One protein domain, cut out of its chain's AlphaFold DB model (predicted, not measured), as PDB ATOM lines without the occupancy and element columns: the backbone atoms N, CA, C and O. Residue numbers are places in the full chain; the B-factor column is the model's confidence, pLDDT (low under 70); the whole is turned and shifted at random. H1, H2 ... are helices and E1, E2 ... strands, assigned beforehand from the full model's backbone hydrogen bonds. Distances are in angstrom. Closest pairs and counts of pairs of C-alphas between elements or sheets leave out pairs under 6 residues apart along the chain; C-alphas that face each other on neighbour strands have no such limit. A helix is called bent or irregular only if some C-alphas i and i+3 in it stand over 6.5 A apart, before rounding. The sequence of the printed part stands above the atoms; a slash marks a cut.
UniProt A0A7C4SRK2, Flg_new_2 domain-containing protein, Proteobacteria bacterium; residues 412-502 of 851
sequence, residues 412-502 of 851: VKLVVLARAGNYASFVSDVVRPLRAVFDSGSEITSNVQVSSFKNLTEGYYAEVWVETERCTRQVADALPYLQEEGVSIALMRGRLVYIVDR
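What this domain is: This is residues 412 to 502 of the 851 residues of the protein "Flg_new_2 domain-containing protein" of Proteobacteria bacterium (UniProt A0A7C4SRK2). One twisted sheet of five strands forms a wall, with helices over one face and the other face bare. H1, the longest helix, covers the E2, E3 and E1 side along the strands, short H2 covers E1 and E5, and the four-residue H3 sits near E4. The printed part has 91 residues, with three named helices and five named strands in the order E1 H1 E2 E3 H2 H3 E4 E5; the sheet runs E2 E3 E1 E5 E4 and is mixed. The class is mixed, helices and strands, and the whole is compact, with a radius of gyration of the C-alphas of 12.4 A and spans of 37 by 25 by 19 A.

How they stand to each other: E1, residues 412 to 418, is an inner strand of the sheet. H1, residues 423 to 438, follows and is on the sheet at a height over the sheet of 9.1 A. E2, residues 448 to 455, is an edge strand and E3, residues 460 to 466, an inner one; they form a hairpin, antiparallel at 170 degrees, with N 449 and O 465 2.8 A apart. E2 bends by 61 degrees at residue 451. E3 and E1 are antiparallel at 164 degrees, with N 414 and O 464 2.7 A apart. H1 runs along the strands, at 13 degrees to E3 on the local plane; it lies over E3, and only just over E2 and E1, with 3 C-alphas on each. The closest C-alphas of H1 and E2 are those of Arg 435 and Val 448, 6.0 A apart. E1, H1 and E2 make a split strand-helix-strand unit, two strands running the same way with E3 between them; its crossover is right-handed. H2, residues 472 to 477, is on the same face as H1, at a height over the sheet of 8.2 A, and runs along the strands, at 23 degrees to E1 on the local plane. H1 and H2 are close but not clearly touching, with the C-alphas of Leu 434 and Val 475 closest at 7.2 A. H3, residues 480 to 483, only grazes the sheet with residues 481 to 482. H1 and H3 only just touch, with 3 pairs of C-alphas within 8 A, through residues 429 to 433 of H1 alone; the closest are those of Asp 429 and Tyr 481, 6.5 A apart. E4, residues 487 to 493, is the other edge strand, and E5, residues 496 to 501, forms a hairpin with it, antiparallel at 166 degrees, with N 490 and O 498 2.9 A apart. E3, H2 H3 and E4 make a second split unit, with E1 and E5 between the strands, also right-handed. E1 and E5 are parallel at 16 degrees, with N 501 and O 417 2.7 A apart. E2 and E4 are apart. Every O i to N i+4 pair of H2 is within hydrogen-bond range, as are 10 of 12 in H1; H3 is too short for such a pair, and its one O i to N i+3 pair is not within range.

Where its parts are: E1 begins with C-alpha 412 at (154.390, 130.495, 130.910) and is 19.1 A long. H1 is 20.3 A long, with a kink of 33 degrees near residue 430, and is only just irregular: C-alphas 429 and 432 are 6.7 A apart. E2 is 19.7 A long and E3 19.1 A. H2 begins with C-alpha 472 at (152.278, 136.188, 133.143) and is 8.7 A long. H3 is also only just irregular, with C-alphas 480 and 483 6.6 A apart. E4 is 17.9 A long. E5 is 16.5 A long and ends with C-alpha 501 at (166.049, 135.828, 144.869).

The domain as a whole: The two C-alphas farthest apart are those of Ser 442 and Thr 457, 38.1 A. The printed part has no cut. The link from H1 to E2, 9 residues, is short; the other links are tight. The mean pLDDT of the printed part is 72.2; 39 residues are under 70, among them residues 440 to 447 and 449 to 463.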
ATOM      1  N   VAL A 412     153.599 129.431 130.288       83.62
ATOM      2  CA  VAL A 412     154.390 130.495 130.910       83.62
ATOM      3  C   VAL A 412     155.703 129.900 131.401       83.62
ATOM      4  O   VAL A 412     155.699 129.053 132.295       83.62
ATOM      5  N   LYS A 413     156.829 130.381 130.864       79.94
ATOM      6  CA  LYS A 413     158.167 130.038 131.351       79.94
ATOM      7  C   LYS A 413     158.539 130.939 132.518       79.94
ATOM      8  O   LYS A 413     158.704 132.149 132.368       79.94
ATOM      9  N   LEU A 414     158.736 130.337 133.674       80.94
ATOM     10  CA  LEU A 414     159.298 130.961 134.855       80.94
ATOM     11  C   LEU A 414     160.746 130.506 135.026       80.94
ATOM     12  O   LEU A 414     161.023 129.314 135.123       80.94
ATOM     13  N   VAL A 415     161.665 131.456 135.115       75.56
ATOM     14  CA  VAL A 415     163.071 131.211 135.427       75.56
ATOM     15  C   VAL A 415     163.361 131.810 136.796       75.56
ATOM     16  O   VAL A 415     163.200 133.011 136.995       75.56
ATOM     17  N   VAL A 416     163.770 130.976 137.748       76.00
ATOM     18  CA  VAL A 416     164.073 131.379 139.123       76.00
ATOM     19  C   VAL A 416     165.551 131.178 139.395       76.00
ATOM     20  O   VAL A 416     166.077 130.078 139.252       76.00
ATOM     21  N   LEU A 417     166.208 132.237 139.844       71.75
ATOM     22  CA  LEU A 417     167.564 132.196 140.359       71.75
ATOM     23  C   LEU A 417     167.534 132.601 141.828       71.75
ATOM     24  O   LEU A 417     167.178 133.733 142.130       71.75
ATOM     25  N   ALA A 418     167.927 131.710 142.729       76.38
ATOM     26  CA  ALA A 418     168.098 132.018 144.142       76.38
ATOM     27  C   ALA A 418     169.571 131.935 144.534       76.38
ATOM     28  O   ALA A 418     170.256 130.995 144.143       76.38
ATOM     29  N   ARG A 419     170.053 132.905 145.317       67.62
ATOM     30  CA  ARG A 419     171.443 132.984 145.812       67.62
ATOM     31  C   ARG A 419     171.668 132.252 147.135       67.62
ATOM     32  O   ARG A 419     172.801 132.012 147.532       67.62
ATOM     33  N   ALA A 420     170.587 131.855 147.793       65.44
ATOM     34  CA  ALA A 420     170.594 130.940 148.918       65.44
ATOM     35  C   ALA A 420     169.395 129.995 148.808       65.44
ATOM     36  O   ALA A 420     168.402 130.287 148.143       65.44
ATOM     37  N   GLY A 421     169.488 128.843 149.468       65.56
ATOM     38  CA  GLY A 421     168.439 127.832 149.446       65.56
ATOM     39  C   GLY A 421     168.832 126.580 148.675       65.56
ATOM     40  O   GLY A 421     169.957 126.418 148.216       65.56
ATOM     41  N   ASN A 422     167.901 125.644 148.609       68.12
ATOM     42  CA  ASN A 422     168.085 124.336 148.004       68.12
ATOM     43  C   ASN A 422     166.765 123.895 147.365       68.12
ATOM     44  O   ASN A 422     165.783 124.635 147.341       68.12
ATOM     45  N   TYR A 423     166.709 122.660 146.875       66.62
ATOM     46  CA  TYR A 423     165.490 122.139 146.263       66.62
ATOM     47  C   TYR A 423     164.260 122.219 147.185       66.62
ATOM     48  O   TYR A 423     163.154 122.465 146.716       66.62
ATOM     49  N   ALA A 424     164.427 122.065 148.503       69.88
ATOM     50  CA  ALA A 424     163.309 122.147 149.438       69.88
ATOM     51  C   ALA A 424     162.744 123.572 149.548       69.88
ATOM     52  O   ALA A 424     161.521 123.723 149.583       69.88
ATOM     53  N   SER A 425     163.597 124.604 149.561       77.94
ATOM     54  CA  SER A 425     163.130 125.996 149.533       77.94
ATOM     55  C   SER A 425     162.530 126.353 148.175       77.94
ATOM     56  O   SER A 425     161.454 126.927 148.141       77.94
ATOM     57  N   PHE A 426     163.116 125.902 147.062       81.44
ATOM     58  CA  PHE A 426     162.506 126.028 145.732       81.44
ATOM     59  C   PHE A 426     161.096 125.420 145.671       81.44
ATOM     60  O   PHE A 426     160.149 126.057 145.212       81.44
ATOM     61  N   VAL A 427     160.919 124.194 146.172       78.00
ATOM     62  CA  VAL A 427     159.605 123.542 146.192       78.00
ATOM     63  C   VAL A 427     158.626 124.294 147.092       78.00
ATOM     64  O   VAL A 427     157.453 124.425 146.743       78.00
ATOM     65  N   SER A 428     159.085 124.761 148.253       82.00
ATOM     66  CA  SER A 428     158.252 125.484 149.214       82.00
ATOM     67  C   SER A 428     157.812 126.851 148.697       82.00
ATOM     68  O   SER A 428     156.635 127.184 148.816       82.00
ATOM     69  N   ASP A 429     158.741 127.603 148.117       85.88
ATOM     70  CA  ASP A 429     158.567 129.013 147.783       85.88
ATOM     71  C   ASP A 429     157.987 129.168 146.370       85.88
ATOM     72  O   ASP A 429     157.139 130.025 146.146       85.88
ATOM     73  N   VAL A 430     158.361 128.294 145.426       84.81
ATOM     74  CA  VAL A 430     157.969 128.395 144.008       84.81
ATOM     75  C   VAL A 430     156.914 127.363 143.625       84.81
ATOM     76  O   VAL A 430     155.820 127.710 143.186       84.81
ATOM     77  N   VAL A 431     157.219 126.072 143.782       84.00
ATOM     78  CA  VAL A 431     156.384 125.007 143.194       84.00
ATOM     79  C   VAL A 431     155.043 124.878 143.912       84.00
ATOM     80  O   VAL A 431     154.003 124.818 143.260       84.00
ATOM     81  N   ARG A 432     155.034 124.827 145.250       85.00
ATOM     82  CA  ARG A 432     153.794 124.660 146.027       85.00
ATOM     83  C   ARG A 432     152.801 125.805 145.802       85.00
ATOM     84  O   ARG A 432     151.634 125.481 145.578       85.00
ATOM     85  N   PRO A 433     153.200 127.093 145.827       89.94
ATOM     86  CA  PRO A 433     152.259 128.182 145.580       89.94
ATOM     87  C   PRO A 433     151.685 128.164 144.163       89.94
ATOM     88  O   PRO A 433     150.473 128.295 144.008       89.94
ATOM     89  N   LEU A 434     152.507 127.889 143.143       87.31
ATOM     90  CA  LEU A 434     152.021 127.745 141.767       87.31
ATOM     91  C   LEU A 434     151.021 126.595 141.639       87.31
ATOM     92  O   LEU A 434     149.928 126.782 141.106       87.31
ATOM     93  N   ARG A 435     151.352 125.414 142.174       85.81
ATOM     94  CA  ARG A 435     150.456 124.250 142.125       85.81
ATOM     95  C   ARG A 435     149.139 124.504 142.842       85.81
ATOM     96  O   ARG A 435     148.096 124.104 142.344       85.81
ATOM     97  N   ALA A 436     149.163 125.215 143.968       86.44
ATOM     98  CA  ALA A 436     147.948 125.564 144.699       86.44
ATOM     99  C   ALA A 436     146.964 126.410 143.869       86.44
ATOM    100  O   ALA A 436     145.762 126.369 144.127       86.44
ATOM    101  N   VAL A 437     147.465 127.177 142.895       87.56
ATOM    102  CA  VAL A 437     146.653 128.039 142.027       87.56
ATOM    103  C   VAL A 437     146.285 127.349 140.713       87.56
ATOM    104  O   VAL A 437     145.155 127.509 140.248       87.56
ATOM    105  N   PHE A 438     147.217 126.611 140.104       84.50
ATOM    106  CA  PHE A 438     147.085 126.144 138.722       84.50
ATOM    107  C   PHE A 438     146.788 124.647 138.575       84.50
ATOM    108  O   PHE A 438     146.204 124.269 137.560       84.50
ATOM    109  N   ASP A 439     147.071 123.802 139.569       80.88
ATOM    110  CA  ASP A 439     146.671 122.390 139.518       80.88
ATOM    111  C   ASP A 439     145.205 122.257 139.963       80.88
ATOM    112  O   ASP A 439     144.872 122.326 141.146       80.88
ATOM    113  N   SER A 440     144.296 122.076 139.003       61.53
ATOM    114  CA  SER A 440     142.859 121.902 139.262       61.53
ATOM    115  C   SER A 440     142.272 120.758 138.428       61.53
ATOM    116  O   SER A 440     141.381 120.946 137.607       61.53
ATOM    117  N   GLY A 441     142.776 119.539 138.628       53.97
ATOM    118  CA  GLY A 441     142.307 118.347 137.915       53.97
ATOM    119  C   GLY A 441     142.573 117.050 138.680       53.97
ATOM    120  O   GLY A 441     143.448 116.990 139.538       53.97
ATOM    121  N   SER A 442     141.788 116.009 138.390       40.22
ATOM    122  CA  SER A 442     141.923 114.667 138.983       40.22
ATOM    123  C   SER A 442     142.860 113.731 138.203       40.22
ATOM    124  O   SER A 442     142.952 112.554 138.546       40.22
ATOM    125  N   GLU A 443     143.518 114.219 137.146       41.56
ATOM    126  CA  GLU A 443     144.450 113.453 136.304       41.56
ATOM    127  C   GLU A 443     145.917 113.845 136.555       41.56
ATOM    128  O   GLU A 443     146.216 114.921 137.065       41.56
ATOM    129  N   ILE A 444     146.842 112.940 136.213       38.12
ATOM    130  CA  ILE A 444     148.285 112.968 136.545       38.12
ATOM    131  C   ILE A 444     149.081 113.924 135.617       38.12
ATOM    132  O   ILE A 444     150.259 113.717 135.346       38.12
ATOM    133  N   THR A 445     148.471 114.994 135.109       50.66
ATOM    134  CA  THR A 445     149.156 116.032 134.318       50.66
ATOM    135  C   THR A 445     149.174 117.324 135.126       50.66
ATOM    136  O   THR A 445     148.216 118.086 135.126       50.66
ATOM    137  N   SER A 446     150.244 117.529 135.894       61.81
ATOM    138  CA  SER A 446     150.472 118.771 136.645       61.81
ATOM    139  C   SER A 446     150.608 119.934 135.659       61.81
ATOM    140  O   SER A 446     151.489 119.880 134.800       61.81
ATOM    141  N   ASN A 447     149.800 120.987 135.817       69.38
ATOM    142  CA  ASN A 447     149.893 122.208 135.003       69.38
ATOM    143  C   ASN A 447     151.177 122.984 135.326       69.38
ATOM    144  O   ASN A 447     151.608 123.834 134.562       69.38
ATOM    145  N   VAL A 448     151.810 122.694 136.466       74.38
ATOM    146  CA  VAL A 448     153.127 123.228 136.837       74.38
ATOM    147  C   VAL A 448     154.196 122.155 136.635       74.38
ATOM    148  O   VAL A 448     154.248 121.170 137.381       74.38
ATOM    149  N   GLN A 449     155.075 122.345 135.658       68.12
ATOM    150  CA  GLN A 449     156.143 121.412 135.301       68.12
ATOM    151  C   GLN A 449     157.506 122.034 135.590       68.12
ATOM    152  O   GLN A 449     157.792 123.146 135.173       68.12
ATOM    153  N   VAL A 450     158.381 121.323 136.298       66.94
ATOM    154  CA  VAL A 450     159.764 121.775 136.510       66.94
ATOM    155  C   VAL A 450     160.604 121.210 135.370       66.94
ATOM    156  O   VAL A 450     160.854 120.006 135.355       66.94
ATOM    157  N   SER A 451     161.016 122.043 134.410       51.47
ATOM    158  CA  SER A 451     161.861 121.586 133.294       51.47
ATOM    159  C   SER A 451     163.308 121.408 133.715       51.47
ATOM    160  O   SER A 451     163.981 120.494 133.247       51.47
ATOM    161  N   SER A 452     163.808 122.274 134.596       48.34
ATOM    162  CA  SER A 452     165.167 122.152 135.103       48.34
ATOM    163  C   SER A 452     165.289 122.668 136.529       48.34
ATOM    164  O   SER A 452     164.620 123.611 136.942       48.34
ATOM    165  N   PHE A 453     166.171 122.030 137.287       61.56
ATOM    166  CA  PHE A 453     166.640 122.518 138.572       61.56
ATOM    167  C   PHE A 453     168.126 122.194 138.674       61.56
ATOM    168  O   PHE A 453     168.536 121.044 138.499       61.56
ATOM    169  N   LYS A 454     168.939 123.201 138.967       51.56
ATOM    170  CA  LYS A 454     170.380 123.074 139.140       51.56
ATOM    171  C   LYS A 454     170.768 123.702 140.468       51.56
ATOM    172  O   LYS A 454     170.581 124.897 140.673       51.56
ATOM    173  N   ASN A 455     171.333 122.892 141.355       52.78
ATOM    174  CA  ASN A 455     171.950 123.412 142.567       52.78
ATOM    175  C   ASN A 455     173.239 124.153 142.188       52.78
ATOM    176  O   ASN A 455     174.032 123.642 141.393       52.78
ATOM    177  N   LEU A 456     173.426 125.342 142.739       48.25
ATOM    178  CA  LEU A 456     174.626 126.147 142.548       48.25
ATOM    179  C   LEU A 456     175.502 126.044 143.800       48.25
ATOM    180  O   LEU A 456     175.080 125.503 144.823       48.25
ATOM    181  N   THR A 457     176.732 126.548 143.721       52.88
ATOM    182  CA  THR A 457     177.634 126.610 144.883       52.88
ATOM    183  C   THR A 457     176.991 127.384 146.039       52.88
ATOM    184  O   THR A 457     177.094 126.968 147.190       52.88
ATOM    185  N   GLU A 458     176.257 128.453 145.715       56.94
ATOM    186  CA  GLU A 458     175.397 129.204 146.631       56.94
ATOM    187  C   GLU A 458     174.011 129.378 145.972       56.94
ATOM    188  O   GLU A 458     173.869 130.088 144.977       56.94
ATOM    189  N   GLY A 459     172.995 128.667 146.481       67.94
ATOM    190  CA  GLY A 459     171.609 128.737 145.998       67.94
ATOM    191  C   GLY A 459     171.268 127.797 144.829       67.94
ATOM    192  O   GLY A 459     171.793 126.690 144.737       67.94
ATOM    193  N   TYR A 460     170.337 128.189 143.953       66.56
ATOM    194  CA  TYR A 460     169.844 127.345 142.857       66.56
ATOM    195  C   TYR A 460     169.366 128.137 141.632       66.56
ATOM    196  O   TYR A 460     168.920 129.275 141.733       66.56
ATOM    197  N   TYR A 461     169.397 127.487 140.470       69.56
ATOM    198  CA  TYR A 461     168.702 127.890 139.247       69.56
ATOM    199  C   TYR A 461     167.560 126.912 138.975       69.56
ATOM    200  O   TYR A 461     167.741 125.701 139.127       69.56
ATOM    201  N   ALA A 462     166.403 127.400 138.550       54.97
ATOM    202  CA  ALA A 462     165.284 126.560 138.166       54.97
ATOM    203  C   ALA A 462     164.501 127.154 136.999       54.97
ATOM    204  O   ALA A 462     164.307 128.363 136.913       54.97
ATOM    205  N   GLU A 463     163.990 126.281 136.142       66.94
ATOM    206  CA  GLU A 463     162.987 126.618 135.145       66.94
ATOM    207  C   GLU A 463     161.703 125.848 135.431       66.94
ATOM    208  O   GLU A 463     161.716 124.637 135.678       66.94
ATOM    209  N   VAL A 464     160.589 126.566 135.394       72.12
ATOM    210  CA  VAL A 464     159.251 126.043 135.636       72.12
ATOM    211  C   VAL A 464     158.350 126.505 134.506       72.12
ATOM    212  O   VAL A 464     158.283 127.690 134.210       72.12
ATOM    213  N   TRP A 465     157.641 125.574 133.894       78.31
ATOM    214  CA  TRP A 465     156.585 125.846 132.936       78.31
ATOM    215  C   TRP A 465     155.242 125.762 133.636       78.31
ATOM    216  O   TRP A 465     155.004 124.865 134.447       78.31
ATOM    217  N   VAL A 466     154.384 126.729 133.354       80.69
ATOM    218  CA  VAL A 466     153.023 126.774 133.877       80.69
ATOM    219  C   VAL A 466     152.068 126.788 132.693       80.69
ATOM    220  O   VAL A 466     151.952 127.804 132.006       80.69
ATOM    221  N   GLU A 467     151.382 125.670 132.478       82.19
ATOM    222  CA  GLU A 467     150.314 125.531 131.491       82.19
ATOM    223  C   GLU A 467     149.116 126.363 131.955       82.19
ATOM    224  O   GLU A 467     148.432 126.054 132.936       82.19
ATOM    225  N   THR A 468     148.916 127.507 131.302       81.88
ATOM    226  CA  THR A 468     147.839 128.433 131.642       81.88
ATOM    227  C   THR A 468     147.499 129.359 130.484       81.88
ATOM    228  O   THR A 468     148.352 129.975 129.841       81.88
ATOM    229  N   GLU A 469     146.206 129.566 130.274       82.56
ATOM    230  CA  GLU A 469     145.711 130.553 129.314       82.56
ATOM    231  C   GLU A 469     145.832 132.000 129.832       82.56
ATOM    232  O   GLU A 469     145.567 132.947 129.096       82.56
ATOM    233  N   ARG A 470     146.254 132.196 131.092       82.62
ATOM    234  CA  ARG A 470     146.264 133.499 131.782       82.62
ATOM    235  C   ARG A 470     147.576 134.275 131.618       82.62
ATOM    236  O   ARG A 470     148.639 133.694 131.435       82.62
ATOM    237  N   CYS A 471     147.530 135.602 131.737       83.75
ATOM    238  CA  CYS A 471     148.714 136.471 131.644       83.75
ATOM    239  C   CYS A 471     149.843 136.083 132.631       83.75
ATOM    240  O   CYS A 471     149.594 135.571 133.726       83.75
ATOM    241  N   THR A 472     151.090 136.422 132.295       87.06
ATOM    242  CA  THR A 472     152.278 136.188 133.143       87.06
ATOM    243  C   THR A 472     152.202 136.855 134.508       87.06
ATOM    244  O   THR A 472     152.700 136.299 135.485       87.06
ATOM    245  N   ARG A 473     151.529 138.007 134.611       86.06
ATOM    246  CA  ARG A 473     151.347 138.705 135.891       86.06
ATOM    247  C   ARG A 473     150.643 137.832 136.931       86.06
ATOM    248  O   ARG A 473     151.055 137.833 138.078       86.06
ATOM    249  N   GLN A 474     149.664 137.019 136.531       87.06
ATOM    250  CA  GLN A 474     148.992 136.122 137.475       87.06
ATOM    251  C   GLN A 474     149.881 134.975 137.963       87.06
ATOM    252  O   GLN A 474     149.697 134.506 139.083       87.06
ATOM    253  N   VAL A 475     150.837 134.523 137.145       89.75
ATOM    254  CA  VAL A 475     151.837 133.534 137.572       89.75
ATOM    255  C   VAL A 475     152.783 134.153 138.598       89.75
ATOM    256  O   VAL A 475     153.069 133.522 139.611       89.75
ATOM    257  N   ALA A 476     153.205 135.404 138.389       87.12
ATOM    258  CA  ALA A 476     153.984 136.139 139.382       87.12
ATOM    259  C   ALA A 476     153.183 136.364 140.679       87.12
ATOM    260  O   ALA A 476     153.670 136.047 141.758       87.12
ATOM    261  N   ASP A 477     151.929 136.813 140.593       88.81
ATOM    262  CA  ASP A 477     151.074 137.072 141.763       88.81
ATOM    263  C   ASP A 477     150.777 135.805 142.595       88.81
ATOM    264  O   ASP A 477     150.451 135.898 143.778       88.81
ATOM    265  N   ALA A 478     150.908 134.612 142.002       90.19
ATOM    266  CA  ALA A 478     150.771 133.334 142.701       90.19
ATOM    267  C   ALA A 478     151.967 132.995 143.614       90.19
ATOM    268  O   ALA A 478     151.888 132.035 144.380       90.19
ATOM    269  N   LEU A 479     153.062 133.760 143.555       91.81
ATOM    270  CA  LEU A 479     154.276 133.551 144.345       91.81
ATOM    271  C   LEU A 479     154.322 134.527 145.536       91.81
ATOM    272  O   LEU A 479     154.736 135.678 145.384       91.81
ATOM    273  N   PRO A 480     153.933 134.093 146.750       82.81
ATOM    274  CA  PRO A 480     153.745 134.991 147.891       82.81
ATOM    275  C   PRO A 480     155.050 135.618 148.400       82.81
ATOM    276  O   PRO A 480     155.020 136.708 148.966       82.81
ATOM    277  N   TYR A 481     156.192 134.958 148.177       79.12
ATOM    278  CA  TYR A 481     157.502 135.410 148.653       79.12
ATOM    279  C   TYR A 481     158.101 136.552 147.810       79.12
ATOM    280  O   TYR A 481     159.111 137.132 148.192       79.12
ATOM    281  N   LEU A 482     157.476 136.926 146.684       79.50
ATOM    282  CA  LEU A 482     157.926 138.055 145.857       79.50
ATOM    283  C   LEU A 482     157.798 139.421 146.547       79.50
ATOM    284  O   LEU A 482     158.365 140.396 146.066       79.50
ATOM    285  N   GLN A 483     157.037 139.510 147.641       72.69
ATOM    286  CA  GLN A 483     156.896 140.734 148.440       72.69
ATOM    287  C   GLN A 483     157.968 140.852 149.540       72.69
ATOM    288  O   GLN A 483     157.963 141.822 150.297       72.69
ATOM    289  N   GLU A 484     158.858 139.864 149.668       73.88
ATOM    290  CA  GLU A 484     159.940 139.869 150.652       73.88
ATOM    291  C   GLU A 484     161.156 140.674 150.166       73.88
ATOM    292  O   GLU A 484     161.477 140.721 148.977       73.88
ATOM    293  N   GLU A 485     161.869 141.297 151.106       64.44
ATOM    294  CA  GLU A 485     163.070 142.083 150.818       64.44
ATOM    295  C   GLU A 485     164.188 141.193 150.236       64.44
ATOM    296  O   GLU A 485     164.503 140.128 150.769       64.44
ATOM    297  N   GLY A 486     164.785 141.624 149.119       63.03
ATOM    298  CA  GLY A 486     165.836 140.880 148.413       63.03
ATOM    299  C   GLY A 486     165.349 139.958 147.290       63.03
ATOM    300  O   GLY A 486     166.184 139.410 146.574       63.03
ATOM    301  N   VAL A 487     164.040 139.816 147.071       66.19
ATOM    302  CA  VAL A 487     163.479 139.074 145.930       66.19
ATOM    303  C   VAL A 487     162.900 140.059 144.921       66.19
ATOM    304  O   VAL A 487     162.105 140.924 145.277       66.19
ATOM    305  N   SER A 488     163.292 139.957 143.651       63.44
ATOM    306  CA  SER A 488     162.772 140.838 142.604       63.44
ATOM    307  C   SER A 488     162.474 140.103 141.305       63.44
ATOM    308  O   SER A 488     163.065 139.072 140.978       63.44
ATOM    309  N   ILE A 489     161.533 140.658 140.542       65.69
ATOM    310  CA  ILE A 489     161.277 140.231 139.171       65.69
ATOM    311  C   ILE A 489     162.191 141.052 138.265       65.69
ATOM    312  O   ILE A 489     161.996 142.256 138.105       65.69
ATOM    313  N   ALA A 490     163.199 140.404 137.687       47.00
ATOM    314  CA  ALA A 490     164.178 141.070 136.833       47.00
ATOM    315  C   ALA A 490     163.631 141.342 135.423       47.00
ATOM    316  O   ALA A 490     164.041 142.306 134.778       47.00
ATOM    317  N   LEU A 491     162.705 140.507 134.940       61.94
ATOM    318  CA  LEU A 491     162.090 140.661 133.624       61.94
ATOM    319  C   LEU A 491     160.708 139.996 133.584       61.94
ATOM    320  O   LEU A 491     160.563 138.829 133.937       61.94
ATOM    321  N   MET A 492     159.710 140.729 133.090       71.00
ATOM    322  CA  MET A 492     158.434 140.181 132.625       71.00
ATOM    323  C   MET A 492     158.268 140.573 131.168       71.00
ATOM    324  O   MET A 492     158.008 141.736 130.862       71.00
ATOM    325  N   ARG A 493     158.442 139.609 130.268       71.19
ATOM    326  CA  ARG A 493     158.241 139.813 128.836       71.19
ATOM    327  C   ARG A 493     157.359 138.697 128.324       71.19
ATOM    328  O   ARG A 493     157.762 137.546 128.332       71.19
ATOM    329  N   GLY A 494     156.171 139.049 127.862       84.25
ATOM    330  CA  GLY A 494     155.236 138.104 127.276       84.25
ATOM    331  C   GLY A 494     154.875 136.928 128.167       84.25
ATOM    332  O   GLY A 494     154.209 137.115 129.182       84.25
ATOM    333  N   ARG A 495     155.302 135.732 127.767       82.38
ATOM    334  CA  ARG A 495     155.143 134.445 128.456       82.38
ATOM    335  C   ARG A 495     156.360 134.065 129.312       82.38
ATOM    336  O   ARG A 495     156.349 133.011 129.929       82.38
ATOM    337  N   LEU A 496     157.379 134.922 129.391       77.62
ATOM    338  CA  LEU A 496     158.615 134.701 130.141       77.62
ATOM    339  C   LEU A 496     158.698 135.595 131.387       77.62
ATOM    340  O   LEU A 496     158.574 136.823 131.310       77.62
ATOM    341  N   VAL A 497     158.959 134.973 132.535       79.56
ATOM    342  CA  VAL A 497     159.148 135.629 133.833       79.56
ATOM    343  C   VAL A 497     160.509 135.236 134.400       79.56
ATOM    344  O   VAL A 497     160.791 134.052 134.550       79.56
ATOM    345  N   TYR A 498     161.337 136.219 134.756       69.75
ATOM    346  CA  TYR A 498     162.595 136.005 135.476       69.75
ATOM    347  C   TYR A 498     162.498 136.525 136.905       69.75
ATOM    348  O   TYR A 498     162.266 137.716 137.123       69.75
ATOM    349  N   ILE A 499     162.753 135.646 137.868       71.81
ATOM    350  CA  ILE A 499     162.829 135.959 139.292       71.81
ATOM    351  C   ILE A 499     164.266 135.801 139.761       71.81
ATOM    352  O   ILE A 499     164.907 134.780 139.505       71.81
ATOM    353  N   VAL A 500     164.745 136.799 140.497       67.81
ATOM    354  CA  VAL A 500     166.037 136.765 141.170       67.81
ATOM    355  C   VAL A 500     165.806 136.936 142.669       67.81
ATOM    356  O   VAL A 500     165.467 138.016 143.145       67.81
ATOM    357  N   ASP A 501     165.999 135.855 143.414       72.56
ATOM    358  CA  ASP A 501     166.049 135.828 144.869       72.56
ATOM    359  C   ASP A 501     167.499 136.047 145.327       72.56
ATOM    360  O   ASP A 501     168.372 135.186 145.194       72.56
ATOM    361  N   ARG A 502     167.771 137.248 145.836       63.78
ATOM    362  CA  ARG A 502     169.093 137.696 146.288       63.78
ATOM    363  C   ARG A 502     169.279 137.563 147.797       63.78
ATOM    364  O   ARG A 502     170.295 138.037 148.306       63.78
TER     365      ARG A 502